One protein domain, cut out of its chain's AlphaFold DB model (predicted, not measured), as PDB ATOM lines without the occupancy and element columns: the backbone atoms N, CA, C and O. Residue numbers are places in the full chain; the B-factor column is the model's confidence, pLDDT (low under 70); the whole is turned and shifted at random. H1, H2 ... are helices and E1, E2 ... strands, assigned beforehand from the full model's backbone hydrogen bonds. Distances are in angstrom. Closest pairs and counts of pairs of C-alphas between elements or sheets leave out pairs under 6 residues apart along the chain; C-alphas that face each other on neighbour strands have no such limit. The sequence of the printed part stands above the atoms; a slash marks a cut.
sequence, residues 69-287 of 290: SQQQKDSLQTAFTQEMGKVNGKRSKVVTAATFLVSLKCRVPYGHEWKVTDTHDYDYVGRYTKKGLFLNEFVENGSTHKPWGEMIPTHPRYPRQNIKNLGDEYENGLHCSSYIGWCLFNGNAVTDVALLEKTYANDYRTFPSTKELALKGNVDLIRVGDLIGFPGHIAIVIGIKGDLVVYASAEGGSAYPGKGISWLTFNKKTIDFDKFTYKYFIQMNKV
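This is residues 69 to 287 of the 290 residues of an uncharacterized protein of Prevotellaceae bacterium KH2P17 (UniProt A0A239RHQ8). A strongly twisted antiparallel sheet of six strands, ordered E5 E10 E6 E7 E8 E9, has H2 and H3 packed on one face; H1 folds back along H2, and H4 packs on H3. Toward one end of the longest axis lies a loop-rich part with two small hairpins, E1-E2 and E3-E4. The 219 printed residues include five named helices and ten named strands, H1 H2 E1 E2 E3 E4 H3 H4 H5 E5 E6 E7 E8 E9 E10. The class is mixed, with under half of the residues in named elements; the whole is compact, radius of gyration of the C-alphas 17.0 A, spans 50 by 42 by 32 A.

H1, residues 70 to 86, and H2, residues 90 to 103, form a helical hairpin at a shallow tilt of 30 degrees, closest at C-alphas 84 and 93, 5.8 A. E1, residues 138 to 140, and E2, 143 to 145, form a hairpin, with N 143 and O 140 2.9 A apart. E3, 151 to 153, and E4, 169 to 171, form another, with N 152 and O 170 2.9 A apart. H3, residues 176 to 186, touches H2 at a steep tilt of 56 degrees, closest at C-alphas 183 and 94, 5.1 A. H4, 193 to 198, forms a helical hairpin with H3, C-alphas 196 and 181 being closest, 5.2 A. The sheet's edge strands are E5, 211 to 214, and E9, 260 to 267. E10, 280 to 283, is the antiparallel neighbour of E5, with N 283 and O 211 within hydrogen-bond range at 2.8 A, and of E6, 227 to 230, with N 282 and O 227 within range at 2.8 A. E6, E7, 233 to 241, E8, 244 to 251, and E9 form a meander, each the antiparallel neighbour of the one before: N 228 and O 235, 2.8 A; N 246 and O 239, 2.8 A; N 262 and O 249, 2.8 A. In two layers, helices on one face of a sheet, H2 runs across the strands, height 9.2 A, and H3 along them, height 9.4 A. H5, 203 to 206, is on the sheet, height 8.2 A, only just over none of its strands, with 2 C-alphas falling on E10 and 2 on E6. Every O i to N i+4 pair is within hydrogen-bond range in H1, H3 and H4, and 8 of 10 in H2; H5 is too short for one.

H1 begins at C-alpha 70 (336.590, 366.925, 305.186) and is 24.5 A long; H2 is 19.8 A and H3 15.7 A. E7, 23.8 A, bends by 57 degrees at residue 238; E8, 20.2 A, bends by 51 degrees at residue 248; E9 is 22.3 A. E10 ends at C-alpha 283 (333.452, 333.066, 323.229).

The C-alphas farthest apart, Gly 142 and Lys 269, are 53.1 A apart. The printed part has no cut. The long links are H2 to E1, E3 to E4, E5 to E6 and E9 to E10. Mean pLDDT of the printed part is 95.5; residue 117 is under 70.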
ATOM      1  N   SER A  69     333.405 367.957 308.781       97.38
ATOM      2  CA  SER A  69     334.106 368.556 307.638       97.38
ATOM      3  C   SER A  69     335.116 367.569 307.040       97.38
ATOM      4  O   SER A  69     335.513 366.611 307.705       97.38
ATOM      5  N   GLN A  70     335.594 367.807 305.813       97.31
ATOM      6  CA  GLN A  70     336.590 366.925 305.186       97.31
ATOM      7  C   GLN A  70     337.851 366.760 306.050       97.31
ATOM      8  O   GLN A  70     338.278 365.641 306.317       97.31
ATOM      9  N   GLN A  71     338.375 367.859 306.602       97.88
ATOM     10  CA  GLN A  71     339.526 367.829 307.508       97.88
ATOM     11  C   GLN A  71     339.270 366.967 308.756       97.88
ATOM     12  O   GLN A  71     340.160 366.248 309.215       97.88
ATOM     13  N   GLN A  72     338.053 367.006 309.309       98.12
ATOM     14  CA  GLN A  72     337.676 366.153 310.437       98.12
ATOM     15  C   GLN A  72     337.604 364.680 310.028       98.12
ATOM     16  O   GLN A  72     338.061 363.827 310.786       98.12
ATOM     17  N   LYS A  73     337.079 364.370 308.835       98.19
ATOM     18  CA  LYS A  73     337.037 363.001 308.299       98.19
ATOM     19  C   LYS A  73     338.445 362.429 308.133       98.19
ATOM     20  O   LYS A  73     338.713 361.328 308.614       98.19
ATOM     21  N   ASP A  74     339.362 363.200 307.556       97.94
ATOM     22  CA  ASP A  74     340.758 362.792 307.352       97.94
ATOM     23  C   ASP A  74     341.495 362.610 308.692       97.94
ATOM     24  O   ASP A  74     342.242 361.644 308.891       97.94
ATOM     25  N   SER A  75     341.223 363.497 309.657       98.06
ATOM     26  CA  SER A  75     341.766 363.404 311.018       98.06
ATOM     27  C   SER A  75     341.260 362.157 311.746       98.06
ATOM     28  O   SER A  75     342.042 361.456 312.384       98.06
ATOM     29  N   LEU A  76     339.970 361.830 311.620       98.31
ATOM     30  CA  LEU A  76     339.381 360.618 312.195       98.31
ATOM     31  C   LEU A  76     339.938 359.350 311.553       98.31
ATOM     32  O   LEU A  76     340.232 358.391 312.263       98.31
ATOM     33  N   GLN A  77     340.116 359.344 310.231       98.25
ATOM     34  CA  GLN A  77     340.725 358.221 309.526       98.25
ATOM     35  C   GLN A  77     342.175 358.000 309.981       98.25
ATOM     36  O   GLN A  77     342.588 356.860 310.210       98.25
ATOM     37  N   THR A  78     342.930 359.086 310.162       98.25
ATOM     38  CA  THR A  78     344.291 359.050 310.712       98.25
ATOM     39  C   THR A  78     344.298 358.524 312.146       98.25
ATOM     40  O   THR A  78     345.043 357.592 312.447       98.25
ATOM     41  N   ALA A  79     343.432 359.059 313.012       97.69
ATOM     42  CA  ALA A  79     343.314 358.634 314.402       97.69
ATOM     43  C   ALA A  79     342.950 357.147 314.506       97.69
ATOM     44  O   ALA A  79     343.597 356.408 315.241       97.69
ATOM     45  N   PHE A  80     341.986 356.676 313.710       97.94
ATOM     46  CA  PHE A  80     341.620 355.264 313.657       97.94
ATOM     47  C   PHE A  80     342.821 354.382 313.299       97.94
ATOM     48  O   PHE A  80     343.123 353.425 314.008       97.94
ATOM     49  N   THR A  81     343.550 354.725 312.232       97.50
ATOM     50  CA  THR A  81     344.751 353.986 311.817       97.50
ATOM     51  C   THR A  81     345.819 353.972 312.913       97.50
ATOM     52  O   THR A  81     346.418 352.927 313.168       97.50
ATOM     53  N   GLN A  82     346.044 355.105 313.584       97.19
ATOM     54  CA  GLN A  82     347.000 355.210 314.687       97.19
ATOM     55  C   GLN A  82     346.598 354.338 315.880       97.19
ATOM     56  O   GLN A  82     347.427 353.568 316.361       97.19
ATOM     57  N   GLU A  83     345.342 354.395 316.332       95.12
ATOM     58  CA  GLU A  83     344.856 353.566 317.445       95.12
ATOM     59  C   GLU A  83     344.962 352.070 317.126       95.12
ATOM     60  O   GLU A  83     345.483 351.289 317.924       95.12
ATOM     61  N   MET A  84     344.584 351.668 315.910       96.00
ATOM     62  CA  MET A  84     344.730 350.282 315.448       96.00
ATOM     63  C   MET A  84     346.199 349.826 315.361       96.00
ATOM     64  O   MET A  84     346.475 348.627 315.467       96.00
ATOM     65  N   GLY A  85     347.135 350.761 315.160       95.19
ATOM     66  CA  GLY A  85     348.579 350.519 315.128       95.19
ATOM     67  C   GLY A  85     349.245 350.436 316.507       95.19
ATOM     68  O   GLY A  85     350.278 349.781 316.631       95.19
ATOM     69  N   LYS A  86     348.658 351.049 317.544       94.19
ATOM     70  CA  LYS A  86     349.187 351.036 318.925       94.19
ATOM     71  C   LYS A  86     348.965 349.705 319.643       94.19
ATOM     72  O   LYS A  86     349.724 349.361 320.547       94.19
ATOM     73  N   VAL A  87     347.923 348.965 319.268       93.06
ATOM     74  CA  VAL A  87     347.536 347.721 319.944       93.06
ATOM     75  C   VAL A  87     348.021 346.475 319.200       93.06
ATOM     76  O   VAL A  87     347.990 346.386 317.969       93.06
ATOM     77  N   ASN A  88     348.421 345.461 319.966       92.62
ATOM     78  CA  ASN A  88     348.862 344.164 319.453       92.62
ATOM     79  C   ASN A  88     347.825 343.067 319.723       92.62
ATOM     80  O   ASN A  88     347.105 343.100 320.722       92.62
ATOM     81  N   GLY A  89     347.786 342.070 318.835       95.44
ATOM     82  CA  GLY A  89     346.851 340.943 318.904       95.44
ATOM     83  C   GLY A  89     345.488 341.230 318.262       95.44
ATOM     84  O   GLY A  89     344.998 342.360 318.255       95.44
ATOM     85  N   LYS A  90     344.866 340.182 317.708       97.88
ATOM     86  CA  LYS A  90     343.575 340.279 317.006       97.88
ATOM     87  C   LYS A  90     342.460 340.753 317.941       97.88
ATOM     88  O   LYS A  90     341.757 341.694 317.591       97.88
ATOM     89  N   ARG A  91     342.352 340.182 319.151       97.88
ATOM     90  CA  ARG A  91     341.344 340.574 320.159       97.88
ATOM     91  C   ARG A  91     341.399 342.075 320.456       97.88
ATOM     92  O   ARG A  91     340.395 342.763 320.303       97.88
ATOM     93  N   SER A  92     342.576 342.592 320.810       96.19
ATOM     94  CA  SER A  92     342.768 344.011 321.139       96.19
ATOM     95  C   SER A  92     342.414 344.924 319.967       96.19
ATOM     96  O   SER A  92     341.760 345.943 320.165       96.19
ATOM     97  N   LYS A  93     342.784 344.547 318.736       97.44
ATOM     98  CA  LYS A  93     342.444 345.318 317.531       97.44
ATOM     99  C   LYS A  93     340.942 345.321 317.239       97.44
ATOM    100  O   LYS A  93     340.396 346.373 316.928       97.44
ATOM    101  N   VAL A  94     340.257 344.186 317.380       98.50
ATOM    102  CA  VAL A  94     338.792 344.108 317.216       98.50
ATOM    103  C   VAL A  94     338.082 344.986 318.248       98.50
ATOM    104  O   VAL A  94     337.200 345.764 317.894       98.50
ATOM    105  N   VAL A  95     338.499 344.907 319.513       97.88
ATOM    106  CA  VAL A  95     337.937 345.718 320.605       97.88
ATOM    107  C   VAL A  95     338.220 347.205 320.391       97.88
ATOM    108  O   VAL A  95     337.335 348.028 320.615       97.88
ATOM    109  N   THR A  96     339.414 347.557 319.908       97.25
ATOM    110  CA  THR A  96     339.781 348.941 319.565       97.25
ATOM    111  C   THR A  96     338.892 349.476 318.450       97.25
ATOM    112  O   THR A  96     338.336 350.561 318.591       97.25
ATOM    113  N   ALA A  97     338.666 348.693 317.389       98.25
ATOM    114  CA  ALA A  97     337.764 349.077 316.309       98.25
ATOM    115  C   ALA A  97     336.334 349.317 316.819       98.25
ATOM    116  O   ALA A  97     335.752 350.372 316.560       98.25
ATOM    117  N   ALA A  98     335.799 348.380 317.607       98.31
ATOM    118  CA  ALA A  98     334.471 348.499 318.199       98.31
ATOM    119  C   ALA A  98     334.341 349.750 319.081       98.31
ATOM    120  O   ALA A  98     333.404 350.536 318.916       98.31
ATOM    121  N   THR A  99     335.316 349.956 319.970       97.69
ATOM    122  CA  THR A  99     335.376 351.085 320.909       97.69
ATOM    123  C   THR A  99     335.486 352.422 320.183       97.69
ATOM    124  O   THR A  99     334.869 353.400 320.603       97.69
ATOM    125  N   PHE A 100     336.222 352.481 319.071       97.88
ATOM    126  CA  PHE A 100     336.417 353.715 318.315       97.88
ATOM    127  C   PHE A 100     335.086 354.306 317.832       97.88
ATOM    128  O   PHE A 100     334.827 355.488 318.056       97.88
ATOM    129  N   LEU A 101     334.193 353.490 317.250       98.06
ATOM    130  CA  LEU A 101     332.893 353.979 316.758       98.06
ATOM    131  C   LEU A 101     331.979 354.479 317.887       98.06
ATOM    132  O   LEU A 101     331.268 355.474 317.721       98.06
ATOM    133  N   VAL A 102     332.022 353.847 319.064       97.12
ATOM    134  CA  VAL A 102     331.260 354.325 320.231       97.12
ATOM    135  C   VAL A 102     331.923 355.493 320.973       97.12
ATOM    136  O   VAL A 102     331.302 356.083 321.850       97.12
ATOM    137  N   SER A 103     333.140 355.872 320.579       95.94
ATOM    138  CA  SER A 103     333.870 357.033 321.113       95.94
ATOM    139  C   SER A 103     333.771 358.275 320.220       95.94
ATOM    140  O   SER A 103     334.208 359.354 320.616       95.94
ATOM    141  N   LEU A 104     333.202 358.150 319.014       96.06
ATOM    142  CA  LEU A 104     332.911 359.289 318.138       96.06
ATOM    143  C   LEU A 104     331.925 360.256 318.800       96.06
ATOM    144  O   LEU A 104     331.093 359.841 319.601       96.06
ATOM    145  N   LYS A 105     331.938 361.532 318.395       95.50
ATOM    146  CA  LYS A 105     330.980 362.548 318.883       95.50
ATOM    147  C   LYS A 105     329.519 362.274 318.486       95.50
ATOM    148  O   LYS A 105     328.606 362.836 319.080       95.50
ATOM    149  N   CYS A 106     329.301 361.426 317.484       97.44
ATOM    150  CA  CYS A 106     327.995 360.993 316.998       97.44
ATOM    151  C   CYS A 106     327.973 359.469 316.808       97.44
ATOM    152  O   CYS A 106     329.018 358.822 316.724       97.44
ATOM    153  N   ARG A 107     326.775 358.892 316.755       98.06
ATOM    154  CA  ARG A 107     326.538 357.463 316.523       98.06
ATOM    155  C   ARG A 107     326.406 357.199 315.033       98.06
ATOM    156  O   ARG A 107     325.611 357.859 314.371       98.06
ATOM    157  N   VAL A 108     327.119 356.206 314.513       98.56
ATOM    158  CA  VAL A 108     326.840 355.683 313.165       98.56
ATOM    159  C   VAL A 108     325.389 355.163 313.141       98.56
ATOM    160  O   VAL A 108     325.032 354.409 314.054       98.56
ATOM    161  N   PRO A 109     324.545 355.558 312.169       98.31
ATOM    162  CA  PRO A 109     323.148 355.134 312.087       98.31
ATOM    163  C   PRO A 109     322.982 353.622 311.949       98.31
ATOM    164  O   PRO A 109     323.926 352.894 311.625       98.31
ATOM    165  N   TYR A 110     321.766 353.141 312.204       97.38
ATOM    166  CA  TYR A 110     321.435 351.755 311.910       97.38
ATOM    167  C   TYR A 110     321.143 351.595 310.418       97.38
ATOM    168  O   TYR A 110     320.313 352.302 309.858       97.38
ATOM    169  N   GLY A 111     321.813 350.637 309.787       94.38
ATOM    170  CA  GLY A 111     321.613 350.337 308.376       94.38
ATOM    171  C   GLY A 111     320.433 349.400 308.120       94.38
ATOM    172  O   GLY A 111     320.472 348.243 308.533       94.38
ATOM    173  N   HIS A 112     319.420 349.852 307.384       91.12
ATOM    174  CA  HIS A 112     318.285 349.029 306.949       91.12
ATOM    175  C   HIS A 112     318.573 348.279 305.639       91.12
ATOM    176  O   HIS A 112     318.007 348.581 304.593       91.12
ATOM    177  N   GLU A 113     319.468 347.291 305.675       86.50
ATOM    178  CA  GLU A 113     319.863 346.583 304.452       86.50
ATOM    179  C   GLU A 113     318.849 345.535 303.967       86.50
ATOM    180  O   GLU A 113     318.201 344.829 304.748       86.50
ATOM    181  N   TRP A 114     318.762 345.372 302.647       87.12
ATOM    182  CA  TRP A 114     318.126 344.211 302.038       87.12
ATOM    183  C   TRP A 114     319.179 343.131 301.779       87.12
ATOM    184  O   TRP A 114     320.083 343.310 300.973       87.12
ATOM    185  N   LYS A 115     319.038 341.984 302.453       74.56
ATOM    186  CA  LYS A 115     320.046 340.909 302.482       74.56
ATOM    187  C   LYS A 115     320.463 340.348 301.114       74.56
ATOM    188  O   LYS A 115     321.525 339.737 301.014       74.56
ATOM    189  N   VAL A 116     319.599 340.467 300.099       74.62
ATOM    190  CA  VAL A 116     319.853 339.978 298.737       74.62
ATOM    191  C   VAL A 116     320.156 341.177 297.857       74.62
ATOM    192  O   VAL A 116     319.240 341.770 297.296       74.62
ATOM    193  N   THR A 117     321.430 341.518 297.739       68.38
ATOM    194  CA  THR A 117     321.862 342.564 296.820       68.38
ATOM    195  C   THR A 117     321.742 342.056 295.386       68.38
ATOM    196  O   THR A 117     322.426 341.112 294.998       68.38
ATOM    197  N   ASP A 118     320.835 342.641 294.609       81.69
ATOM    198  CA  ASP A 118     320.661 342.368 293.177       81.69
ATOM    199  C   ASP A 118     321.210 343.491 292.283       81.69
ATOM    200  O   ASP A 118     321.128 343.399 291.061       81.69
ATOM    201  N   THR A 119     321.790 344.532 292.886       85.81
ATOM    202  CA  THR A 119     322.474 345.635 292.200       85.81
ATOM    203  C   THR A 119     323.599 346.204 293.063       85.81
ATOM    204  O   THR A 119     323.451 346.318 294.280       85.81
ATOM    205  N   HIS A 120     324.697 346.615 292.426       89.62
ATOM    206  CA  HIS A 120     325.880 347.153 293.099       89.62
ATOM    207  C   HIS A 120     325.598 348.417 293.923       89.62
ATOM    208  O   HIS A 120     326.306 348.675 294.891       89.62
ATOM    209  N   ASP A 121     324.516 349.154 293.648       89.00
ATOM    210  CA  ASP A 121     324.157 350.364 294.406       89.00
ATOM    211  C   ASP A 121     323.992 350.111 295.918       89.00
ATOM    212  O   ASP A 121     324.172 351.028 296.721       89.00
ATOM    213  N   TYR A 122     323.713 348.863 296.322       90.81
ATOM    214  CA  TYR A 122     323.510 348.474 297.720       90.81
ATOM    215  C   TYR A 122     324.663 347.659 298.341       90.81
ATOM    216  O   TYR A 122     324.539 347.245 299.494       90.81
ATOM    217  N   ASP A 123     325.797 347.461 297.654       90.12
ATOM    218  CA  ASP A 123     326.922 346.636 298.152       90.12
ATOM    219  C   ASP A 123     327.497 347.123 299.502       90.12
ATOM    220  O   ASP A 123     328.005 346.323 300.286       90.12
ATOM    221  N   TYR A 124     327.357 348.414 299.824       92.81
ATOM    222  CA  TYR A 124     327.813 349.022 301.088       92.81
ATOM    223  C   TYR A 124     326.703 349.767 301.836       92.81
ATOM    224  O   TYR A 124     326.936 350.731 302.574       92.81
ATOM    225  N   VAL A 125     325.465 349.336 301.619       93.25
ATOM    226  CA  VAL A 125     324.297 349.884 302.293       93.25
ATOM    227  C   VAL A 125     323.995 349.050 303.528       93.25
ATOM    228  O   VAL A 125     323.709 347.864 303.435       93.25
ATOM    229  N   GLY A 126     324.085 349.668 304.705       93.12
ATOM    230  CA  GLY A 126     323.969 348.980 305.991       93.12
ATOM    231  C   GLY A 126     325.115 348.018 306.312       93.12
ATOM    232  O   GLY A 126     325.135 347.424 307.391       93.12
ATOM    233  N   ARG A 127     326.111 347.922 305.435       92.44
ATOM    234  CA  ARG A 127     327.322 347.116 305.570       92.44
ATOM    235  C   ARG A 127     328.518 347.896 305.046       92.44
ATOM    236  O   ARG A 127     328.385 348.740 304.172       92.44
ATOM    237  N   TYR A 128     329.702 347.619 305.574       95.00
ATOM    238  CA  TYR A 128     330.947 348.174 305.049       95.00
ATOM    239  C   TYR A 128     332.091 347.252 305.446       95.00
ATOM    240  O   TYR A 128     332.700 347.432 306.492       95.00
ATOM    241  N   THR A 129     332.389 346.230 304.651       92.19
ATOM    242  CA  THR A 129     333.441 345.251 304.984       92.19
ATOM    243  C   THR A 129     334.801 345.677 304.415       92.19
ATOM    244  O   THR A 129     335.546 344.879 303.855       92.19
ATOM    245  N   LYS A 130     335.138 346.968 304.548       96.25
ATOM    246  CA  LYS A 130     336.431 347.547 304.147       96.25
ATOM    247  C   LYS A 130     337.213 348.054 305.361       96.25
ATOM    248  O   LYS A 130     336.697 348.179 306.475       96.25
ATOM    249  N   LYS A 131     338.507 348.311 305.152       96.75
ATOM    250  CA  LYS A 131     339.382 348.901 306.172       96.75
ATOM    251  C   LYS A 131     339.062 350.377 306.366       96.75
ATOM    252  O   LYS A 131     338.791 351.085 305.401       96.75
ATOM    253  N   GLY A 132     339.174 350.840 307.606       97.69
ATOM    254  CA  GLY A 132     338.963 352.244 307.943       97.69
ATOM    255  C   GLY A 132     337.496 352.606 308.146       97.69
ATOM    256  O   GLY A 132     336.639 351.738 308.323       97.69
ATOM    257  N   LEU A 133     337.231 353.908 308.160       98.38
ATOM    258  CA  LEU A 133     335.921 354.491 308.418       98.38
ATOM    259  C   LEU A 133     335.245 354.842 307.091       98.38
ATOM    260  O   LEU A 133     335.884 355.387 306.192       98.38
ATOM    261  N   PHE A 134     333.941 354.596 306.981       98.00
ATOM    262  CA  PHE A 134     333.184 354.980 305.791       98.00
ATOM    263  C   PHE A 134     332.619 356.396 305.935       98.00
ATOM    264  O   PHE A 134     331.439 356.586 306.215       98.00
ATOM    265  N   LEU A 135     333.490 357.399 305.799       97.94
ATOM    266  CA  LEU A 135     333.132 358.820 305.952       97.94
ATOM    267  C   LEU A 135     333.140 359.605 304.632       97.94
ATOM    268  O   LEU A 135     332.613 360.718 304.574       97.94
ATOM    269  N   ASN A 136     333.725 359.029 303.580       96.94
ATOM    270  CA  ASN A 136     333.816 359.618 302.249       96.94
ATOM    271  C   ASN A 136     333.087 358.736 301.236       96.94
ATOM    272  O   ASN A 136     333.165 357.511 301.310       96.94
ATOM    273  N   GLU A 137     332.411 359.380 300.292       96.69
ATOM    274  CA  GLU A 137     331.843 358.717 299.122       96.69
ATOM    275  C   GLU A 137     332.952 358.137 298.239       96.69
ATOM    276  O   GLU A 137     334.034 358.715 298.117       96.69
ATOM    277  N   PHE A 138     332.675 356.996 297.612       96.44
ATOM    278  CA  PHE A 138     333.531 356.427 296.577       96.44
ATOM    279  C   PHE A 138     332.695 355.762 295.483       96.44
ATOM    280  O   PHE A 138     331.530 355.422 295.693       96.44
ATOM    281  N   VAL A 139     333.314 355.560 294.320       96.62
ATOM    282  CA  VAL A 139     332.710 354.872 293.175       96.62
ATOM    283  C   VAL A 139     333.387 353.520 292.983       96.62
ATOM    284  O   VAL A 139     334.614 353.444 292.938       96.62
ATOM    285  N   GLU A 140     332.597 352.458 292.857       94.44
ATOM    286  CA  GLU A 140     333.069 351.099 292.587       94.44
ATOM    287  C   GLU A 140     332.027 350.358 291.743       94.44
ATOM    288  O   GLU A 140     330.829 350.543 291.921       94.44
ATOM    289  N   ASN A 141     332.471 349.566 290.762       91.69
ATOM    290  CA  ASN A 141     331.588 348.821 289.847       91.69
ATOM    291  C   ASN A 141     330.503 349.673 289.148       91.69
ATOM    292  O   ASN A 141     329.448 349.167 288.782       91.69
ATOM    293  N   GLY A 142     330.771 350.967 288.939       92.06
ATOM    294  CA  GLY A 142     329.823 351.910 288.337       92.06
ATOM    295  C   GLY A 142     328.781 352.486 289.303       92.06
ATOM    296  O   GLY A 142     328.024 353.365 288.899       92.06
ATOM    297  N   SER A 143     328.778 352.058 290.568       93.25
ATOM    298  CA  SER A 143     327.875 352.531 291.618       93.25
ATOM    299  C   SER A 143     328.565 353.544 292.528       93.25
ATOM    300  O   SER A 143     329.750 353.431 292.843       93.25
ATOM    301  N   THR A 144     327.814 354.560 292.955       95.69
ATOM    302  CA  THR A 144     328.278 355.560 293.927       95.69
ATOM    303  C   THR A 144     327.817 355.157 295.319       95.69
ATOM    304  O   THR A 144     326.617 355.081 295.574       95.69
ATOM    305  N   HIS A 145     328.753 354.936 296.237       95.75
ATOM    306  CA  HIS A 145     328.442 354.465 297.583       95.75
ATOM    307  C   HIS A 145     328.523 355.603 298.594       95.75
ATOM    308  O   HIS A 145     329.593 356.168 298.840       95.75
ATOM    309  N   LYS A 146     327.378 355.919 299.201       96.75
ATOM    310  CA  LYS A 146     327.236 357.016 300.160       96.75
ATOM    311  C   LYS A 146     327.744 356.624 301.556       96.75
ATOM    312  O   LYS A 146     327.389 355.541 302.025       96.75
ATOM    313  N   PRO A 147     328.537 357.476 302.231       97.25
ATOM    314  CA  PRO A 147     329.103 357.186 303.546       97.25
ATOM    315  C   PRO A 147     328.058 357.117 304.665       97.25
ATOM    316  O   PRO A 147     326.887 357.442 304.483       97.25
ATOM    317  N   TRP A 148     328.497 356.706 305.855       98.44
ATOM    318  CA  TRP A 148     327.649 356.699 307.044       98.44
ATOM    319  C   TRP A 148     327.085 358.097 307.349       98.44
ATOM    320  O   TRP A 148     327.816 359.086 307.318       98.44
ATOM    321  N   GLY A 149     325.793 358.166 307.682       97.75
ATOM    322  CA  GLY A 149     325.080 359.417 307.961       97.75
ATOM    323  C   GLY A 149     324.482 360.118 306.735       97.75
ATOM    324  O   GLY A 149     323.695 361.043 306.914       97.75
ATOM    325  N   GLU A 150     324.823 359.709 305.512       97.44
ATOM    326  CA  GLU A 150     324.183 360.225 304.294       97.44
ATOM    327  C   GLU A 150     322.855 359.526 304.026       97.44
ATOM    328  O   GLU A 150     322.740 358.316 304.222       97.44
ATOM    329  N   MET A 151     321.871 360.274 303.524       96.75
ATOM    330  CA  MET A 151     320.597 359.699 303.098       96.75
ATOM    331  C   MET A 151     320.796 358.828 301.857       96.75
ATOM    332  O   MET A 151     321.468 359.220 300.900       96.75
ATOM    333  N   ILE A 152     320.193 357.647 301.880       95.44
ATOM    334  CA  ILE A 152     320.154 356.708 300.765       95.44
ATOM    335  C   ILE A 152     318.728 356.204 300.547       95.44
ATOM    336  O   ILE A 152     317.966 356.100 301.513       95.44
ATOM    337  N   PRO A 153     318.368 355.825 299.310       94.62
ATOM    338  CA  PRO A 153     317.094 355.184 299.043       94.62
ATOM    339  C   PRO A 153     316.940 353.880 299.826       94.62
ATOM    340  O   PRO A 153     317.852 353.055 299.909       94.62
ATOM    341  N   THR A 154     315.744 353.658 300.356       93.94
ATOM    342  CA  THR A 154     315.340 352.358 300.877       93.94
ATOM    343  C   THR A 154     315.237 351.377 299.727       93.94
ATOM    344  O   THR A 154     314.541 351.628 298.742       93.94
ATOM    345  N   HIS A 155     315.901 350.229 299.873       93.25
ATOM    346  CA  HIS A 155     315.854 349.189 298.859       93.25
ATOM    347  C   HIS A 155     314.389 348.821 298.542       93.25
ATOM    348  O   HIS A 155     313.636 348.516 299.474       93.25
ATOM    349  N   PRO A 156     313.958 348.759 297.266       91.25
ATOM    350  CA  PRO A 156     312.548 348.554 296.906       91.25
ATOM    351  C   PRO A 156     311.913 347.278 297.476       91.25
ATOM    352  O   PRO A 156     310.700 347.202 297.664       91.25
ATOM    353  N   ARG A 157     312.736 346.256 297.745       91.75
ATOM    354  CA  ARG A 157     312.321 344.977 298.355       91.75
ATOM    355  C   ARG A 157     312.492 344.902 299.873       91.75
ATOM    356  O   ARG A 157     312.160 343.874 300.460       91.75
ATOM    357  N   TYR A 158     313.022 345.942 300.515       91.06
ATOM    358  CA  TYR A 158     313.131 345.959 301.968       91.06
ATOM    359  C   TYR A 158     311.723 345.961 302.589       91.06
ATOM    360  O   TYR A 158     310.875 346.751 302.166       91.06
ATOM    361  N   PRO A 159     311.435 345.105 303.589       90.06
ATOM    362  CA  PRO A 159     310.116 345.016 304.209       90.06
ATOM    363  C   PRO A 159     309.874 346.183 305.183       90.06
ATOM    364  O   PRO A 159     309.721 345.991 306.391       90.06
ATOM    365  N   ARG A 160     309.845 347.412 304.654       90.12
ATOM    366  CA  ARG A 160     309.738 348.671 305.411       90.12
ATOM    367  C   ARG A 160     308.525 348.743 306.331       90.12
ATOM    368  O   ARG A 160     308.603 349.363 307.381       90.12
ATOM    369  N   GLN A 161     307.440 348.046 305.999       89.38
ATOM    370  CA  GLN A 161     306.237 347.960 306.826       89.38
ATOM    371  C   GLN A 161     306.492 347.374 308.224       89.38
ATOM    372  O   GLN A 161     305.698 347.596 309.134       89.38
ATOM    373  N   ASN A 162     307.598 346.646 308.408       90.50
ATOM    374  CA  ASN A 162     307.984 346.090 309.703       90.50
ATOM    375  C   ASN A 162     308.690 347.116 310.607       90.50
ATOM    376  O   ASN A 162     308.898 346.836 311.786       90.50
ATOM    377  N   ILE A 163     309.064 348.283 310.072       94.62
ATOM    378  CA  ILE A 163     309.778 349.342 310.785       94.62
ATOM    379  C   ILE A 163     308.913 350.599 310.783       94.62
ATOM    380  O   ILE A 163     308.702 351.247 309.759       94.62
ATOM    381  N   LYS A 164     308.414 350.978 311.960       95.62
ATOM    382  CA  LYS A 164     307.586 352.176 312.104       95.62
ATOM    383  C   LYS A 164     308.369 353.418 311.654       95.62
ATOM    384  O   LYS A 164     309.498 353.617 312.093       95.62
ATOM    385  N   ASN A 165     307.734 354.272 310.850       95.12
ATOM    386  CA  ASN A 165     308.269 355.543 310.338       95.12
ATOM    387  C   ASN A 165     309.466 355.437 309.373       95.12
ATOM    388  O   ASN A 165     310.089 356.459 309.100       95.12
ATOM    389  N   LEU A 166     309.799 354.249 308.855       95.75
ATOM    390  CA  LEU A 166     310.807 354.144 307.798       95.75
ATOM    391  C   LEU A 166     310.219 354.637 306.466       95.75
ATOM    392  O   LEU A 166     309.173 354.150 306.033       95.75
ATOM    393  N   GLY A 167     310.879 355.624 305.858       93.62
ATOM    394  CA  GLY A 167     310.441 356.281 304.627       93.62
ATOM    395  C   GLY A 167     310.994 355.647 303.351       93.62
ATOM    396  O   GLY A 167     311.372 354.476 303.322       93.62
ATOM    397  N   ASP A 168     311.026 356.446 302.283       95.00
ATOM    398  CA  ASP A 168     311.684 356.088 301.019       95.00
ATOM    399  C   ASP A 168     313.204 356.268 301.085       95.00
ATOM    400  O   ASP A 168     313.916 355.713 300.257       95.00
ATOM    401  N   GLU A 169     313.712 356.973 302.095       95.50
ATOM    402  CA  GLU A 169     315.137 357.181 302.340       95.50
ATOM    403  C   GLU A 169     315.448 357.035 303.837       95.50
ATOM    404  O   GLU A 169     314.567 357.205 304.685       95.50
ATOM    405  N   TYR A 170     316.699 356.709 304.158       95.62
ATOM    406  CA  TYR A 170     317.226 356.610 305.525       95.62
ATOM    407  C   TYR A 170     318.733 356.883 305.534       95.62
ATOM    408  O   TYR A 170     319.375 356.784 304.488       95.62
ATOM    409  N   GLU A 171     319.328 357.205 306.687       96.88
ATOM    410  CA  GLU A 171     320.777 357.392 306.750       96.88
ATOM    411  C   GLU A 171     321.532 356.061 306.637       96.88
ATOM    412  O   GLU A 171     321.268 355.103 307.372       96.88
ATOM    413  N   ASN A 172     322.544 356.005 305.769       97.50
ATOM    414  CA  ASN A 172     323.415 354.843 305.686       97.50
ATOM    415  C   ASN A 172     324.193 354.645 307.000       97.50
ATOM    416  O   ASN A 172     324.528 355.589 307.723       97.50
ATOM    417  N   GLY A 173     324.525 353.396 307.301       97.50
ATOM    418  CA  GLY A 173     325.097 353.012 308.579       97.50
ATOM    419  C   GLY A 173     325.523 351.552 308.613       97.50
ATOM    420  O   GLY A 173     325.940 350.990 307.603       97.50
ATOM    421  N   LEU A 174     325.413 350.931 309.786       97.81
ATOM    422  CA  LEU A 174     325.703 349.510 309.984       97.81
ATOM    423  C   LEU A 174     324.548 348.840 310.731       97.81
ATOM    424  O   LEU A 174     324.040 349.388 311.710       97.81
ATOM    425  N   HIS A 175     324.127 347.654 310.294       96.00
ATOM    426  CA  HIS A 175     323.302 346.779 311.128       96.00
ATOM    427  C   HIS A 175     324.174 346.016 312.141       96.00
ATOM    428  O   HIS A 175     325.404 346.062 312.113       96.00
ATOM    429  N   CYS A 176     323.542 345.296 313.073       97.44
ATOM    430  CA  CYS A 176     324.248 344.636 314.176       97.44
ATOM    431  C   CYS A 176     325.322 343.646 313.702       97.44
ATOM    432  O   CYS A 176     326.426 343.629 314.237       97.44
ATOM    433  N   SER A 177     325.030 342.855 312.671       97.56
ATOM    434  CA  SER A 177     325.947 341.830 312.163       97.56
ATOM    435  C   SER A 177     327.093 342.418 311.338       97.56
ATOM    436  O   SER A 177     328.232 341.989 311.523       97.56
ATOM    437  N   SER A 178     326.827 343.427 310.500       97.50
ATOM    438  CA  SER A 178     327.875 344.112 309.736       97.50
ATOM    439  C   SER A 178     328.768 344.974 310.618       97.50
ATOM    440  O   SER A 178     329.953 345.097 310.325       97.50
ATOM    441  N   TYR A 179     328.268 345.498 311.743       98.69
ATOM    442  CA  TYR A 179     329.118 346.136 312.747       98.69
ATOM    443  C   TYR A 179     330.142 345.156 313.333       98.69
ATOM    444  O   TYR A 179     331.335 345.463 313.363       98.69
ATOM    445  N   ILE A 180     329.711 343.950 313.729       98.69
ATOM    446  CA  ILE A 180     330.641 342.903 314.183       98.69
ATOM    447  C   ILE A 180     331.599 342.507 313.058       98.69
ATOM    448  O   ILE A 180     332.807 342.431 313.291       98.69
ATOM    449  N   GLY A 181     331.091 342.326 311.838       98.38
ATOM    450  CA  GLY A 181     331.905 341.991 310.673       98.38
ATOM    451  C   GLY A 181     332.988 343.036 310.398       98.38
ATOM    452  O   GLY A 181     334.164 342.687 310.291       98.38
ATOM    453  N   TRP A 182     332.633 344.321 310.399       98.69
ATOM    454  CA  TRP A 182     333.578 345.429 310.246       98.69
ATOM    455  C   TRP A 182     334.633 345.436 311.360       98.69
ATOM    456  O   TRP A 182     335.818 345.622 311.065       98.69
ATOM    457  N   CYS A 183     334.253 345.167 312.615       98.69
ATOM    458  CA  CYS A 183     335.203 345.069 313.729       98.69
ATOM    459  C   CYS A 183     336.185 343.900 313.539       98.69
ATOM    460  O   CYS A 183     337.398 344.085 313.666       98.69
ATOM    461  N   LEU A 184     335.680 342.705 313.208       98.69
ATOM    462  CA  LEU A 184     336.491 341.506 312.961       98.69
ATOM    463  C   LEU A 184     337.452 341.704 311.789       98.69
ATOM    464  O   LEU A 184     338.632 341.344 311.892       98.69
ATOM    465  N   PHE A 185     336.961 342.318 310.712       98.62
ATOM    466  CA  PHE A 185     337.757 342.636 309.540       98.62
ATOM    467  C   PHE A 185     338.855 343.631 309.888       98.62
ATOM    468  O   PHE A 185     340.031 343.342 309.673       98.62
ATOM    469  N   ASN A 186     338.527 344.777 310.492       98.50
ATOM    470  CA  ASN A 186     339.511 345.798 310.856       98.50
ATOM    471  C   ASN A 186     340.543 345.277 311.861       98.50
ATOM    472  O   ASN A 186     341.727 345.592 311.724       98.50
ATOM    473  N   GLY A 187     340.140 344.380 312.763       97.88
ATOM    474  CA  GLY A 187     341.040 343.704 313.690       97.88
ATOM    475  C   GLY A 187     341.934 342.609 313.096       97.88
ATOM    476  O   GLY A 187     342.754 342.049 313.823       97.88
ATOM    477  N   ASN A 188     341.803 342.300 311.799       97.31
ATOM    478  CA  ASN A 188     342.446 341.155 311.136       97.31
ATOM    479  C   ASN A 188     342.130 339.809 311.815       97.31
ATOM    480  O   ASN A 188     342.899 338.853 311.698       97.31
ATOM    481  N   ALA A 189     341.022 339.728 312.554       97.69
ATOM    482  CA  ALA A 189     340.581 338.482 313.166       97.69
ATOM    483  C   ALA A 189     340.043 337.526 312.099       97.69
ATOM    484  O   ALA A 189     340.386 336.346 312.099       97.69
ATOM    485  N   VAL A 190     339.282 338.079 311.152       97.81
ATOM    486  CA  VAL A 190     338.719 337.391 309.990       97.81
ATOM    487  C   VAL A 190     339.019 338.229 308.751       97.81
ATOM    488  O   VAL A 190     338.761 339.430 308.748       97.81
ATOM    489  N   THR A 191     339.583 337.617 307.712       96.75
ATOM    490  CA  THR A 191     339.944 338.296 306.451       96.75
ATOM    491  C   THR A 191     339.068 337.881 305.271       96.75
ATOM    492  O   THR A 191     339.172 338.472 304.203       96.75
ATOM    493  N   ASP A 192     338.220 336.866 305.452       97.44
ATOM    494  CA  ASP A 192     337.255 336.418 304.449       97.44
ATOM    495  C   ASP A 192     336.045 337.365 304.436       97.44
ATOM    496  O   ASP A 192     335.174 337.297 305.304       97.44
ATOM    497  N   VAL A 193     336.023 338.276 303.460       95.12
ATOM    498  CA  VAL A 193     334.955 339.273 303.279       95.12
ATOM    499  C   VAL A 193     333.614 338.600 302.989       95.12
ATOM    500  O   VAL A 193     332.617 338.936 303.624       95.12
ATOM    501  N   ALA A 194     333.594 337.595 302.110       93.69
ATOM    502  CA  ALA A 194     332.366 336.902 301.729       93.69
ATOM    503  C   ALA A 194     331.744 336.152 302.917       93.69
ATOM    504  O   ALA A 194     330.520 336.080 303.042       93.69
ATOM    505  N   LEU A 195     332.572 335.607 303.817       95.81
ATOM    506  CA  LEU A 195     332.095 335.040 305.077       95.81
ATOM    507  C   LEU A 195     331.446 336.099 305.969       95.81
ATOM    508  O   LEU A 195     330.378 335.846 306.521       95.81
ATOM    509  N   LEU A 196     332.068 337.264 306.129       95.94
ATOM    510  CA  LEU A 196     331.535 338.315 306.996       95.94
ATOM    511  C   LEU A 196     330.224 338.900 306.455       95.94
ATOM    512  O   LEU A 196     329.288 339.086 307.227       95.94
ATOM    513  N   GLU A 197     330.116 339.107 305.143       91.69
ATOM    514  CA  GLU A 197     328.925 339.687 304.502       91.69
ATOM    515  C   GLU A 197     327.708 338.758 304.496       91.69
ATOM    516  O   GLU A 197     326.570 339.225 304.491       91.69
ATOM    517  N   LYS A 198     327.925 337.438 304.538       92.44
ATOM    518  CA  LYS A 198     326.832 336.459 304.647       92.44
ATOM    519  C   LYS A 198     326.456 336.106 306.088       92.44
ATOM    520  O   LYS A 198     325.496 335.368 306.279       92.44
ATOM    521  N   THR A 199     327.217 336.566 307.085       95.31
ATOM    522  CA  THR A 199     327.007 336.202 308.496       95.31
ATOM    523  C   THR A 199     326.065 337.195 309.172       95.31
ATOM    524  O   THR A 199     326.433 338.339 309.438       95.31
ATOM    525  N   TYR A 200     324.866 336.737 309.532       95.31
ATOM    526  CA  TYR A 200     323.895 337.505 310.308       95.31
ATOM    527  C   TYR A 200     323.933 337.121 311.791       95.31
ATOM    528  O   TYR A 200     324.616 336.190 312.213       95.31
ATOM    529  N   ALA A 201     323.200 337.865 312.620       95.88
ATOM    530  CA  ALA A 201     323.264 337.779 314.080       95.88
ATOM    531  C   ALA A 201     323.128 336.349 314.633       95.88
ATOM    532  O   ALA A 201     323.838 335.979 315.566       95.88
ATOM    533  N   ASN A 202     322.245 335.539 314.043       96.25
ATOM    534  CA  ASN A 202     322.051 334.148 314.451       96.25
ATOM    535  C   ASN A 202     323.184 333.224 313.986       96.25
ATOM    536  O   ASN A 202     323.473 332.247 314.671       96.25
ATOM    537  N   ASP A 203     323.839 333.533 312.869       97.31
ATOM    538  CA  ASP A 203     324.917 332.714 312.306       97.31
ATOM    539  C   ASP A 203     326.189 332.802 313.155       97.31
ATOM    540  O   ASP A 203     326.968 331.849 313.208       97.31
ATOM    541  N   TYR A 204     326.367 333.903 313.903       97.31
ATOM    542  CA  TYR A 204     327.480 334.051 314.843       97.31
ATOM    543  C   TYR A 204     327.534 332.929 315.887       97.31
ATOM    544  O   TYR A 204     328.621 332.545 316.314       97.31
ATOM    545  N   ARG A 205     326.378 332.358 316.251       95.94
ATOM    546  CA  ARG A 205     326.233 331.261 317.227       95.94
ATOM    547  C   ARG A 205     326.960 329.982 316.799       95.94
ATOM    548  O   ARG A 205     327.351 329.176 317.641       95.94
ATOM    549  N   THR A 206     327.137 329.802 315.491       95.62
ATOM    550  CA  THR A 206     327.831 328.670 314.861       95.62
ATOM    551  C   THR A 206     328.993 329.130 313.981       95.62
ATOM    552  O   THR A 206     329.448 328.388 313.111       95.62
ATOM    553  N   PHE A 207     329.472 330.361 314.173       95.88
ATOM    554  CA  PHE A 207     330.576 330.905 313.392       95.88
ATOM    555  C   PHE A 207     331.848 330.085 313.633       95.88
ATOM    556  O   PHE A 207     332.051 329.600 314.755       95.88
ATOM    557  N   PRO A 208     332.720 329.907 312.624       95.25
ATOM    558  CA  PRO A 208     333.916 329.091 312.774       95.25
ATOM    559  C   PRO A 208     334.721 329.460 314.021       95.25
ATOM    560  O   PRO A 208     334.973 330.634 314.286       95.25
ATOM    561  N   SER A 209     335.140 328.446 314.781       95.31
ATOM    562  CA  SER A 209     335.974 328.620 315.977       95.31
ATOM    563  C   SER A 209     335.327 329.432 317.108       95.31
ATOM    564  O   SER A 209     336.033 330.014 317.932       95.31
ATOM    565  N   THR A 210     333.999 329.437 317.206       97.12
ATOM    566  CA  THR A 210     333.276 330.050 318.328       97.12
ATOM    567  C   THR A 210     332.663 329.014 319.266       97.12
ATOM    568  O   THR A 210     332.567 327.827 318.945       97.12
ATOM    569  N   LYS A 211     332.274 329.456 320.465       97.50
ATOM    570  CA  LYS A 211     331.483 328.657 321.404       97.50
ATOM    571  C   LYS A 211     330.421 329.532 322.055       97.50
ATOM    572  O   LYS A 211     330.758 330.471 322.772       97.50
ATOM    573  N   GLU A 212     329.159 329.192 321.843       97.88
ATOM    574  CA  GLU A 212     328.048 329.805 322.564       97.88
ATOM    575  C   GLU A 212     327.930 329.252 323.990       97.88
ATOM    576  O   GLU A 212     328.083 328.052 324.233       97.88
ATOM    577  N   LEU A 213     327.612 330.141 324.929       98.25
ATOM    578  CA  LEU A 213     327.224 329.822 326.295       98.25
ATOM    579  C   LEU A 213     325.988 330.641 326.685       98.25
ATOM    580  O   LEU A 213     325.865 331.822 326.351       98.25
ATOM    581  N   ALA A 214     325.075 330.019 327.434       98.06
ATOM    582  CA  ALA A 214     323.947 330.728 328.029       98.06
ATOM    583  C   ALA A 214     324.464 331.788 329.009       98.06
ATOM    584  O   ALA A 214     325.324 331.493 329.836       98.06
ATOM    585  N   LEU A 215     323.928 333.006 328.941       97.25
ATOM    586  CA  LEU A 215     324.402 334.113 329.770       97.25
ATOM    587  C   LEU A 215     324.113 333.860 331.258       97.25
ATOM    588  O   LEU A 215     324.993 334.000 332.108       97.25
ATOM    589  N   LYS A 216     322.886 333.416 331.563       96.62
ATOM    590  CA  LYS A 216     322.485 332.994 332.909       96.62
ATOM    591  C   LYS A 216     323.340 331.797 333.335       96.62
ATOM    592  O   LYS A 216     323.360 330.774 332.657       96.62
ATOM    593  N   GLY A 217     324.046 331.937 334.454       95.56
ATOM    594  CA  GLY A 217     324.923 330.900 335.008       95.56
ATOM    595  C   GLY A 217     326.352 330.875 334.454       95.56
ATOM    596  O   GLY A 217     327.181 330.177 335.022       95.56
ATOM    597  N   ASN A 218     326.674 331.647 333.407       97.75
ATOM    598  CA  ASN A 218     328.038 331.724 332.854       97.75
ATOM    599  C   ASN A 218     328.551 333.169 332.704       97.75
ATOM    600  O   ASN A 218     329.560 333.392 332.038       97.75
ATOM    601  N   VAL A 219     327.876 334.162 333.294       96.50
ATOM    602  CA  VAL A 219     328.198 335.592 333.123       96.50
ATOM    603  C   VAL A 219     329.636 335.953 333.536       96.50
ATOM    604  O   VAL A 219     330.248 336.851 332.956       96.50
ATOM    605  N   ASP A 220     330.210 335.225 334.491       96.12
ATOM    606  CA  ASP A 220     331.582 335.447 334.958       96.12
ATOM    607  C   ASP A 220     332.647 334.959 333.966       96.12
ATOM    608  O   ASP A 220     333.807 335.350 334.069       96.12
ATOM    609  N   LEU A 221     332.258 334.156 332.970       97.00
ATOM    610  CA  LEU A 221     333.143 333.673 331.907       97.00
ATOM    611  C   LEU A 221     333.256 334.643 330.722       97.00
ATOM    612  O   LEU A 221     334.028 334.380 329.798       97.00
ATOM    613  N   ILE A 222     332.480 335.733 330.720       97.19
ATOM    614  CA  ILE A 222     332.516 336.749 329.665       97.19
ATOM    615  C   ILE A 222     333.862 337.465 329.690       97.19
ATOM    616  O   ILE A 222     334.298 337.959 330.733       97.19
ATOM    617  N   ARG A 223     334.479 337.601 328.514       96.38
ATOM    618  CA  ARG A 223     335.703 338.378 328.312       96.38
ATOM    619  C   ARG A 223     335.458 339.547 327.367       96.38
ATOM    620  O   ARG A 223     334.582 339.518 326.508       96.38
ATOM    621  N   VAL A 224     336.290 340.580 327.483       97.62
ATOM    622  CA  VAL A 224     336.324 341.671 326.500       97.62
ATOM    623  C   VAL A 224     336.664 341.107 325.116       97.62
ATOM    624  O   VAL A 224     337.578 340.293 324.971       97.62
ATOM    625  N   GLY A 225     335.908 341.518 324.103       98.12
ATOM    626  CA  GLY A 225     335.940 340.978 322.746       98.12
ATOM    627  C   GLY A 225     334.989 339.803 322.511       98.12
ATOM    628  O   GLY A 225     334.768 339.451 321.361       98.12
ATOM    629  N   ASP A 226     334.390 339.202 323.542       98.75
ATOM    630  CA  ASP A 226     333.330 338.217 323.311       98.75
ATOM    631  C   ASP A 226     332.071 338.900 322.759       98.75
ATOM    632  O   ASP A 226     331.829 340.090 322.989       98.75
ATOM    633  N   LEU A 227     331.258 338.143 322.022       98.81
ATOM    634  CA  LEU A 227     329.983 338.650 321.520       98.81
ATOM    635  C   LEU A 227     328.867 338.336 322.511       98.81
ATOM    636  O   LEU A 227     328.904 337.309 323.175       98.81
ATOM    637  N   ILE A 228     327.845 339.178 322.583       98.62
ATOM    638  CA  ILE A 228     326.644 338.958 323.392       98.62
ATOM    639  C   ILE A 228     325.410 339.126 322.506       98.62
ATOM    640  O   ILE A 228     325.364 340.031 321.675       98.62
ATOM    641  N   GLY A 229     324.416 338.247 322.634       98.00
ATOM    642  CA  GLY A 229     323.287 338.233 321.705       98.00
ATOM    643  C   GLY A 229     321.980 337.679 322.257       98.00
ATOM    644  O   GLY A 229     321.878 337.177 323.382       98.00
ATOM    645  N   PHE A 230     320.963 337.801 321.417       96.81
ATOM    646  CA  PHE A 230     319.665 337.140 321.506       96.81
ATOM    647  C   PHE A 230     319.194 336.833 320.074       96.81
ATOM    648  O   PHE A 230     319.754 337.393 319.132       96.81
ATOM    649  N   PRO A 231     318.190 335.962 319.858       95.25
ATOM    650  CA  PRO A 231     317.743 335.639 318.506       95.25
ATOM    651  C   PRO A 231     317.428 336.894 317.673       95.25
ATOM    652  O   PRO A 231     316.544 337.672 318.020       95.25
ATOM    653  N   GLY A 232     318.160 337.077 316.573       94.00
ATOM    654  CA  GLY A 232     318.045 338.233 315.680       94.00
ATOM    655  C   GLY A 232     318.971 339.414 315.995       94.00
ATOM    656  O   GLY A 232     318.958 340.379 315.235       94.00
ATOM    657  N   HIS A 233     319.798 339.357 317.047       97.50
ATOM    658  CA  HIS A 233     320.691 340.462 317.417       97.50
ATOM    659  C   HIS A 233     322.022 340.026 318.031       97.50
ATOM    660  O   HIS A 233     322.114 339.029 318.748       97.50
ATOM    661  N   ILE A 234     323.065 340.812 317.768       98.56
ATOM    662  CA  ILE A 234     324.424 340.554 318.244       98.56
ATOM    663  C   ILE A 234     325.128 341.871 318.595       98.56
ATOM    664  O   ILE A 234     324.892 342.914 317.985       98.56
ATOM    665  N   ALA A 235     325.983 341.828 319.605       98.75
ATOM    666  CA  ALA A 235     326.768 342.945 320.112       98.75
ATOM    667  C   ALA A 235     328.147 342.447 320.566       98.75
ATOM    668  O   ALA A 235     328.355 341.240 320.684       98.75
ATOM    669  N   ILE A 236     329.083 343.356 320.839       98.88
ATOM    670  CA  ILE A 236     330.443 343.023 321.289       98.88
ATOM    671  C   ILE A 236     330.737 343.636 322.652       98.88
ATOM    672  O   ILE A 236     330.475 344.814 322.881       98.88
ATOM    673  N   VAL A 237     331.308 342.848 323.559       98.69
ATOM    674  CA  VAL A 237     331.783 343.331 324.857       98.69
ATOM    675  C   VAL A 237     333.062 344.133 324.644       98.69
ATOM    676  O   VAL A 237     334.058 343.602 324.158       98.69
ATOM    677  N   ILE A 238     333.052 345.408 325.023       97.94
ATOM    678  CA  ILE A 238     334.185 346.327 324.835       97.94
ATOM    679  C   ILE A 238     334.934 346.622 326.135       97.94
ATOM    680  O   ILE A 238     336.075 347.068 326.086       97.94
ATOM    681  N   GLY A 239     334.334 346.345 327.296       96.12
ATOM    682  CA  GLY A 239     334.972 346.568 328.590       96.12
ATOM    683  C   GLY A 239     334.288 345.821 329.733       96.12
ATOM    684  O   GLY A 239     333.086 345.563 329.689       96.12
ATOM    685  N   ILE A 240     335.059 345.469 330.761       94.94
ATOM    686  CA  ILE A 240     334.564 344.911 332.026       94.94
ATOM    687  C   ILE A 240     335.277 345.628 333.180       94.94
ATOM    688  O   ILE A 240     336.502 345.655 333.209       94.94
ATOM    689  N   LYS A 241     334.520 346.226 334.108       91.25
ATOM    690  CA  LYS A 241     335.046 346.883 335.317       91.25
ATOM    691  C   LYS A 241     334.332 346.324 336.539       91.25
ATOM    692  O   LYS A 241     333.194 346.697 336.831       91.25
ATOM    693  N   GLY A 242     334.991 345.395 337.230       90.69
ATOM    694  CA  GLY A 242     334.354 344.587 338.268       90.69
ATOM    695  C   GLY A 242     333.131 343.850 337.711       90.69
ATOM    696  O   GLY A 242     333.232 343.088 336.747       90.69
ATOM    697  N   ASP A 243     331.960 344.118 338.286       94.25
ATOM    698  CA  ASP A 243     330.693 343.521 337.845       94.25
ATOM    699  C   ASP A 243     330.030 344.272 336.683       94.25
ATOM    700  O   ASP A 243     329.018 343.812 336.161       94.25
ATOM    701  N   LEU A 244     330.542 345.435 336.275       95.06
ATOM    702  CA  LEU A 244     329.961 346.209 335.184       95.06
ATOM    703  C   LEU A 244     330.521 345.728 333.844       95.06
ATOM    704  O   LEU A 244     331.724 345.802 333.604       95.06
ATOM    705  N   VAL A 245     329.641 345.268 332.959       96.62
ATOM    706  CA  VAL A 245     329.968 344.923 331.573       96.62
ATOM    707  C   VAL A 245     329.527 346.067 330.673       96.62
ATOM    708  O   VAL A 245     328.377 346.501 330.744       96.62
ATOM    709  N   VAL A 246     330.431 346.527 329.810       97.62
ATOM    710  CA  VAL A 246     330.178 347.529 328.772       97.62
ATOM    711  C   VAL A 246     330.271 346.849 327.414       97.62
ATOM    712  O   VAL A 246     331.253 346.167 327.111       97.62
ATOM    713  N   TYR A 247     329.252 347.028 326.584       98.12
ATOM    714  CA  TYR A 247     329.175 346.431 325.257       98.12
ATOM    715  C   TYR A 247     328.701 347.456 324.230       98.12
ATOM    716  O   TYR A 247     327.984 348.397 324.561       98.12
ATOM    717  N   ALA A 248     329.128 347.283 322.984       98.44
ATOM    718  CA  ALA A 248     328.732 348.112 321.859       98.44
ATOM    719  C   ALA A 248     327.802 347.334 320.929       98.44
ATOM    720  O   ALA A 248     328.041 346.159 320.630       98.44
ATOM    721  N   SER A 249     326.747 347.993 320.457       98.00
ATOM    722  CA  SER A 249     325.759 347.383 319.573       98.00
ATOM    723  C   SER A 249     325.186 348.379 318.573       98.00
ATOM    724  O   SER A 249     324.980 349.542 318.910       98.00
ATOM    725  N   ALA A 250     324.904 347.914 317.354       97.88
ATOM    726  CA  ALA A 250     324.134 348.669 316.371       97.88
ATOM    727  C   ALA A 250     322.641 348.349 316.528       97.88
ATOM    728  O   ALA A 250     322.172 347.282 316.135       97.88
ATOM    729  N   GLU A 251     321.898 349.277 317.118       94.44
ATOM    730  CA  GLU A 251     320.531 349.079 317.603       94.44
ATOM    731  C   GLU A 251     319.502 349.707 316.645       94.44
ATOM    732  O   GLU A 251     319.338 350.927 316.622       94.44
ATOM    733  N   GLY A 252     318.796 348.887 315.861       89.75
ATOM    734  CA  GLY A 252     317.778 349.361 314.905       89.75
ATOM    735  C   GLY A 252     316.384 349.533 315.509       89.75
ATOM    736  O   GLY A 252     315.681 350.491 315.204       89.75
ATOM    737  N   GLY A 253     315.995 348.640 316.423       87.44
ATOM    738  CA  GLY A 253     314.658 348.637 317.022       87.44
ATOM    739  C   GLY A 253     313.527 348.397 316.010       87.44
ATOM    740  O   GLY A 253     313.750 347.991 314.875       87.44
ATOM    741  N   SER A 254     312.287 348.635 316.442       90.06
ATOM    742  CA  SER A 254     311.078 348.498 315.610       90.06
ATOM    743  C   SER A 254     310.585 349.830 315.025       90.06
ATOM    744  O   SER A 254     309.483 349.898 314.480       90.06
ATOM    745  N   ALA A 255     311.351 350.910 315.195       93.94
ATOM    746  CA  ALA A 255     311.006 352.249 314.736       93.94
ATOM    747  C   ALA A 255     312.261 353.005 314.286       93.94
ATOM    748  O   ALA A 255     313.247 353.059 315.020       93.94
ATOM    749  N   TYR A 256     312.188 353.618 313.107       93.69
ATOM    750  CA  TYR A 256     313.220 354.502 312.570       93.69
ATOM    751  C   TYR A 256     313.350 355.780 313.430       93.69
ATOM    752  O   TYR A 256     312.324 356.285 313.906       93.69
ATOM    753  N   PRO A 257     314.570 356.315 313.654       93.31
ATOM    754  CA  PRO A 257     315.870 355.889 313.097       93.31
ATOM    755  C   PRO A 257     316.632 354.844 313.933       93.31
ATOM    756  O   PRO A 257     317.821 354.602 313.726       93.31
ATOM    757  N   GLY A 258     315.976 354.233 314.921       93.25
ATOM    758  CA  GLY A 258     316.656 353.398 315.902       93.25
ATOM    759  C   GLY A 258     317.629 354.199 316.774       93.25
ATOM    760  O   GLY A 258     317.477 355.402 316.992       93.25
ATOM    761  N   LYS A 259     318.630 353.514 317.328       95.12
ATOM    762  CA  LYS A 259     319.704 354.119 318.130       95.12
ATOM    763  C   LYS A 259     321.070 354.080 317.439       95.12
ATOM    764  O   LYS A 259     321.975 354.754 317.923       95.12
ATOM    765  N   GLY A 260     321.238 353.322 316.354       97.31
ATOM    766  CA  GLY A 260     322.539 353.164 315.697       97.31
ATOM    767  C   GLY A 260     323.584 352.516 316.611       97.31
ATOM    768  O   GLY A 260     323.235 351.847 317.586       97.31
ATOM    769  N   ILE A 261     324.869 352.707 316.308       98.44
ATOM    770  CA  ILE A 261     325.983 352.144 317.086       98.44
ATOM    771  C   ILE A 261     326.129 352.885 318.413       98.44
ATOM    772  O   ILE A 261     326.670 353.992 318.473       98.44
ATOM    773  N   SER A 262     325.664 352.246 319.481       97.44
ATOM    774  CA  SER A 262     325.661 352.782 320.839       97.44
ATOM    775  C   SER A 262     326.436 351.878 321.787       97.44
ATOM    776  O   SER A 262     326.516 350.664 321.578       97.44
ATOM    777  N   TRP A 263     326.968 352.455 322.859       97.12
ATOM    778  CA  TRP A 263     327.411 351.671 324.008       97.12
ATOM    779  C   TRP A 263     326.251 351.465 324.992       97.12
ATOM    780  O   TRP A 263     325.359 352.303 325.138       97.12
ATOM    781  N   LEU A 264     326.258 350.321 325.664       96.62
ATOM    782  CA  LEU A 264     325.292 349.918 326.678       96.62
ATOM    783  C   LEU A 264     326.026 349.223 327.826       96.62
ATOM    784  O   LEU A 264     327.164 348.769 327.678       96.62
ATOM    785  N   THR A 265     325.355 349.107 328.968       96.56
ATOM    786  CA  THR A 265     325.909 348.437 330.142       96.56
ATOM    787  C   THR A 265     324.916 347.483 330.791       96.56
ATOM    788  O   THR A 265     323.699 347.620 330.647       96.56
ATOM    789  N   PHE A 266     325.439 346.487 331.500       96.69
ATOM    790  CA  PHE A 266     324.688 345.720 332.491       96.69
ATOM    791  C   PHE A 266     325.615 345.311 333.638       96.69
ATOM    792  O   PHE A 266     326.826 345.195 333.458       96.69
ATOM    793  N   ASN A 267     325.052 345.095 334.826       96.44
ATOM    794  CA  ASN A 267     325.807 344.637 335.988       96.44
ATOM    795  C   ASN A 267     325.560 343.141 336.222       96.44
ATOM    796  O   ASN A 267     324.414 342.726 336.372       96.44
ATOM    797  N   LYS A 268     326.628 342.340 336.279       95.56
ATOM    798  CA  LYS A 268     326.572 340.876 336.417       95.56
ATOM    799  C   LYS A 268     325.804 340.411 337.658       95.56
ATOM    800  O   LYS A 268     325.140 339.380 337.596       95.56
ATOM    801  N   LYS A 269     325.882 341.160 338.766       94.44
ATOM    802  CA  LYS A 269     325.275 340.798 340.057       94.44
ATOM    803  C   LYS A 269     323.819 341.217 340.181       94.44
ATOM    804  O   LYS A 269     323.046 340.520 340.826       94.44
ATOM    805  N   THR A 270     323.454 342.370 339.621       96.38
ATOM    806  CA  THR A 270     322.123 342.957 339.847       96.38
ATOM    807  C   THR A 270     321.155 342.742 338.688       96.38
ATOM    808  O   THR A 270     319.992 343.122 338.800       96.38
ATOM    809  N   ILE A 271     321.611 342.191 337.559       96.44
ATOM    810  CA  ILE A 271     320.754 341.979 336.394       96.44
ATOM    811  C   ILE A 271     319.775 340.816 336.620       96.44
ATOM    812  O   ILE A 271     320.151 339.719 337.026       96.44
ATOM    813  N   ASP A 272     318.500 341.047 336.307       97.00
ATOM    814  CA  ASP A 272     317.486 339.993 336.219       97.00
ATOM    815  C   ASP A 272     317.607 339.305 334.849       97.00
ATOM    816  O   ASP A 272     317.092 339.800 333.844       97.00
ATOM    817  N   PHE A 273     318.317 338.174 334.791       95.31
ATOM    818  CA  PHE A 273     318.566 337.443 333.541       95.31
ATOM    819  C   PHE A 273     317.297 336.913 332.857       95.31
ATOM    820  O   PHE A 273     317.302 336.694 331.641       95.31
ATOM    821  N   ASP A 274     316.204 336.727 333.598       94.75
ATOM    822  CA  ASP A 274     314.951 336.255 333.012       94.75
ATOM    823  C   ASP A 274     314.305 337.372 332.177       94.75
ATOM    824  O   ASP A 274     313.817 337.122 331.069       94.75
ATOM    825  N   LYS A 275     314.438 338.630 332.619       96.44
ATOM    826  CA  LYS A 275     313.958 339.822 331.893       96.44
ATOM    827  C   LYS A 275     314.990 340.466 330.973       96.44
ATOM    828  O   LYS A 275     314.614 341.217 330.076       96.44
ATOM    829  N   PHE A 276     316.276 340.204 331.177       96.75
ATOM    830  CA  PHE A 276     317.333 340.825 330.388       96.75
ATOM    831  C   PHE A 276     317.248 340.410 328.920       96.75
ATOM    832  O   PHE A 276     317.064 339.234 328.618       96.75
ATOM    833  N   THR A 277     317.375 341.361 327.997       95.25
ATOM    834  CA  THR A 277     317.174 341.109 326.564       95.25
ATOM    835  C   THR A 277     318.184 340.107 326.008       95.25
ATOM    836  O   THR A 277     317.801 339.202 325.271       95.25
ATOM    837  N   TYR A 278     319.457 340.229 326.391       97.06
ATOM    838  CA  TYR A 278     320.522 339.350 325.917       97.06
ATOM    839  C   TYR A 278     320.523 338.024 326.674       97.06
ATOM    840  O   TYR A 278     320.458 337.990 327.903       97.06
ATOM    841  N   LYS A 279     320.593 336.921 325.925       97.88
ATOM    842  CA  LYS A 279     320.367 335.565 326.449       97.88
ATOM    843  C   LYS A 279     321.608 334.684 326.409       97.88
ATOM    844  O   LYS A 279     321.724 333.768 327.222       97.88
ATOM    845  N   TYR A 280     322.540 334.969 325.510       98.19
ATOM    846  CA  TYR A 280     323.766 334.199 325.344       98.19
ATOM    847  C   TYR A 280     324.961 335.114 325.102       98.19
ATOM    848  O   TYR A 280     324.808 336.278 324.726       98.19
ATOM    849  N   PHE A 281     326.153 334.561 325.285       98.50
ATOM    850  CA  PHE A 281     327.386 335.144 324.782       98.50
ATOM    851  C   PHE A 281     328.187 334.091 324.013       98.50
ATOM    852  O   PHE A 281     327.977 332.887 324.163       98.50
ATOM    853  N   ILE A 282     329.073 334.560 323.148       98.62
ATOM    854  CA  ILE A 282     329.860 333.750 322.232       98.62
ATOM    855  C   ILE A 282     331.321 334.031 322.534       98.62
ATOM    856  O   ILE A 282     331.801 335.153 322.361       98.62
ATOM    857  N   GLN A 283     332.022 333.000 322.988       98.31
ATOM    858  CA  GLN A 283     333.452 333.066 323.229       98.31
ATOM    859  C   GLN A 283     334.191 333.147 321.898       98.31
ATOM    860  O   GLN A 283     334.043 332.273 321.039       98.31
ATOM    861  N   MET A 284     335.029 334.175 321.762       98.19
ATOM    862  CA  MET A 284     335.717 334.486 320.505       98.19
ATOM    863  C   MET A 284     337.194 334.082 320.501       98.19
ATOM    864  O   MET A 284     337.922 334.403 319.565       98.19
ATOM    865  N   ASN A 285     337.653 333.355 321.526       96.44
ATOM    866  CA  ASN A 285     339.088 333.185 321.764       96.44
ATOM    867  C   ASN A 285     339.838 332.570 320.573       96.44
ATOM    868  O   ASN A 285     340.783 333.122 320.014       96.44
ATOM    869  N   LYS A 286     339.302 331.462 320.063       97.00
ATOM    870  CA  LYS A 286     339.914 330.765 318.932       97.00
ATOM    871  C   LYS A 286     339.834 331.563 317.623       97.00
ATOM    872  O   LYS A 286     340.688 331.373 316.765       97.00
ATOM    873  N   VAL A 287     338.860 332.468 317.465       97.69
ATOM    874  CA  VAL A 287     338.799 333.401 316.318       97.69
ATOM    875  C   VAL A 287     339.961 334.398 316.381       97.69
ATOM    876  O   VAL A 287     340.553 334.752 315.360       97.69
TER     877      VAL A 287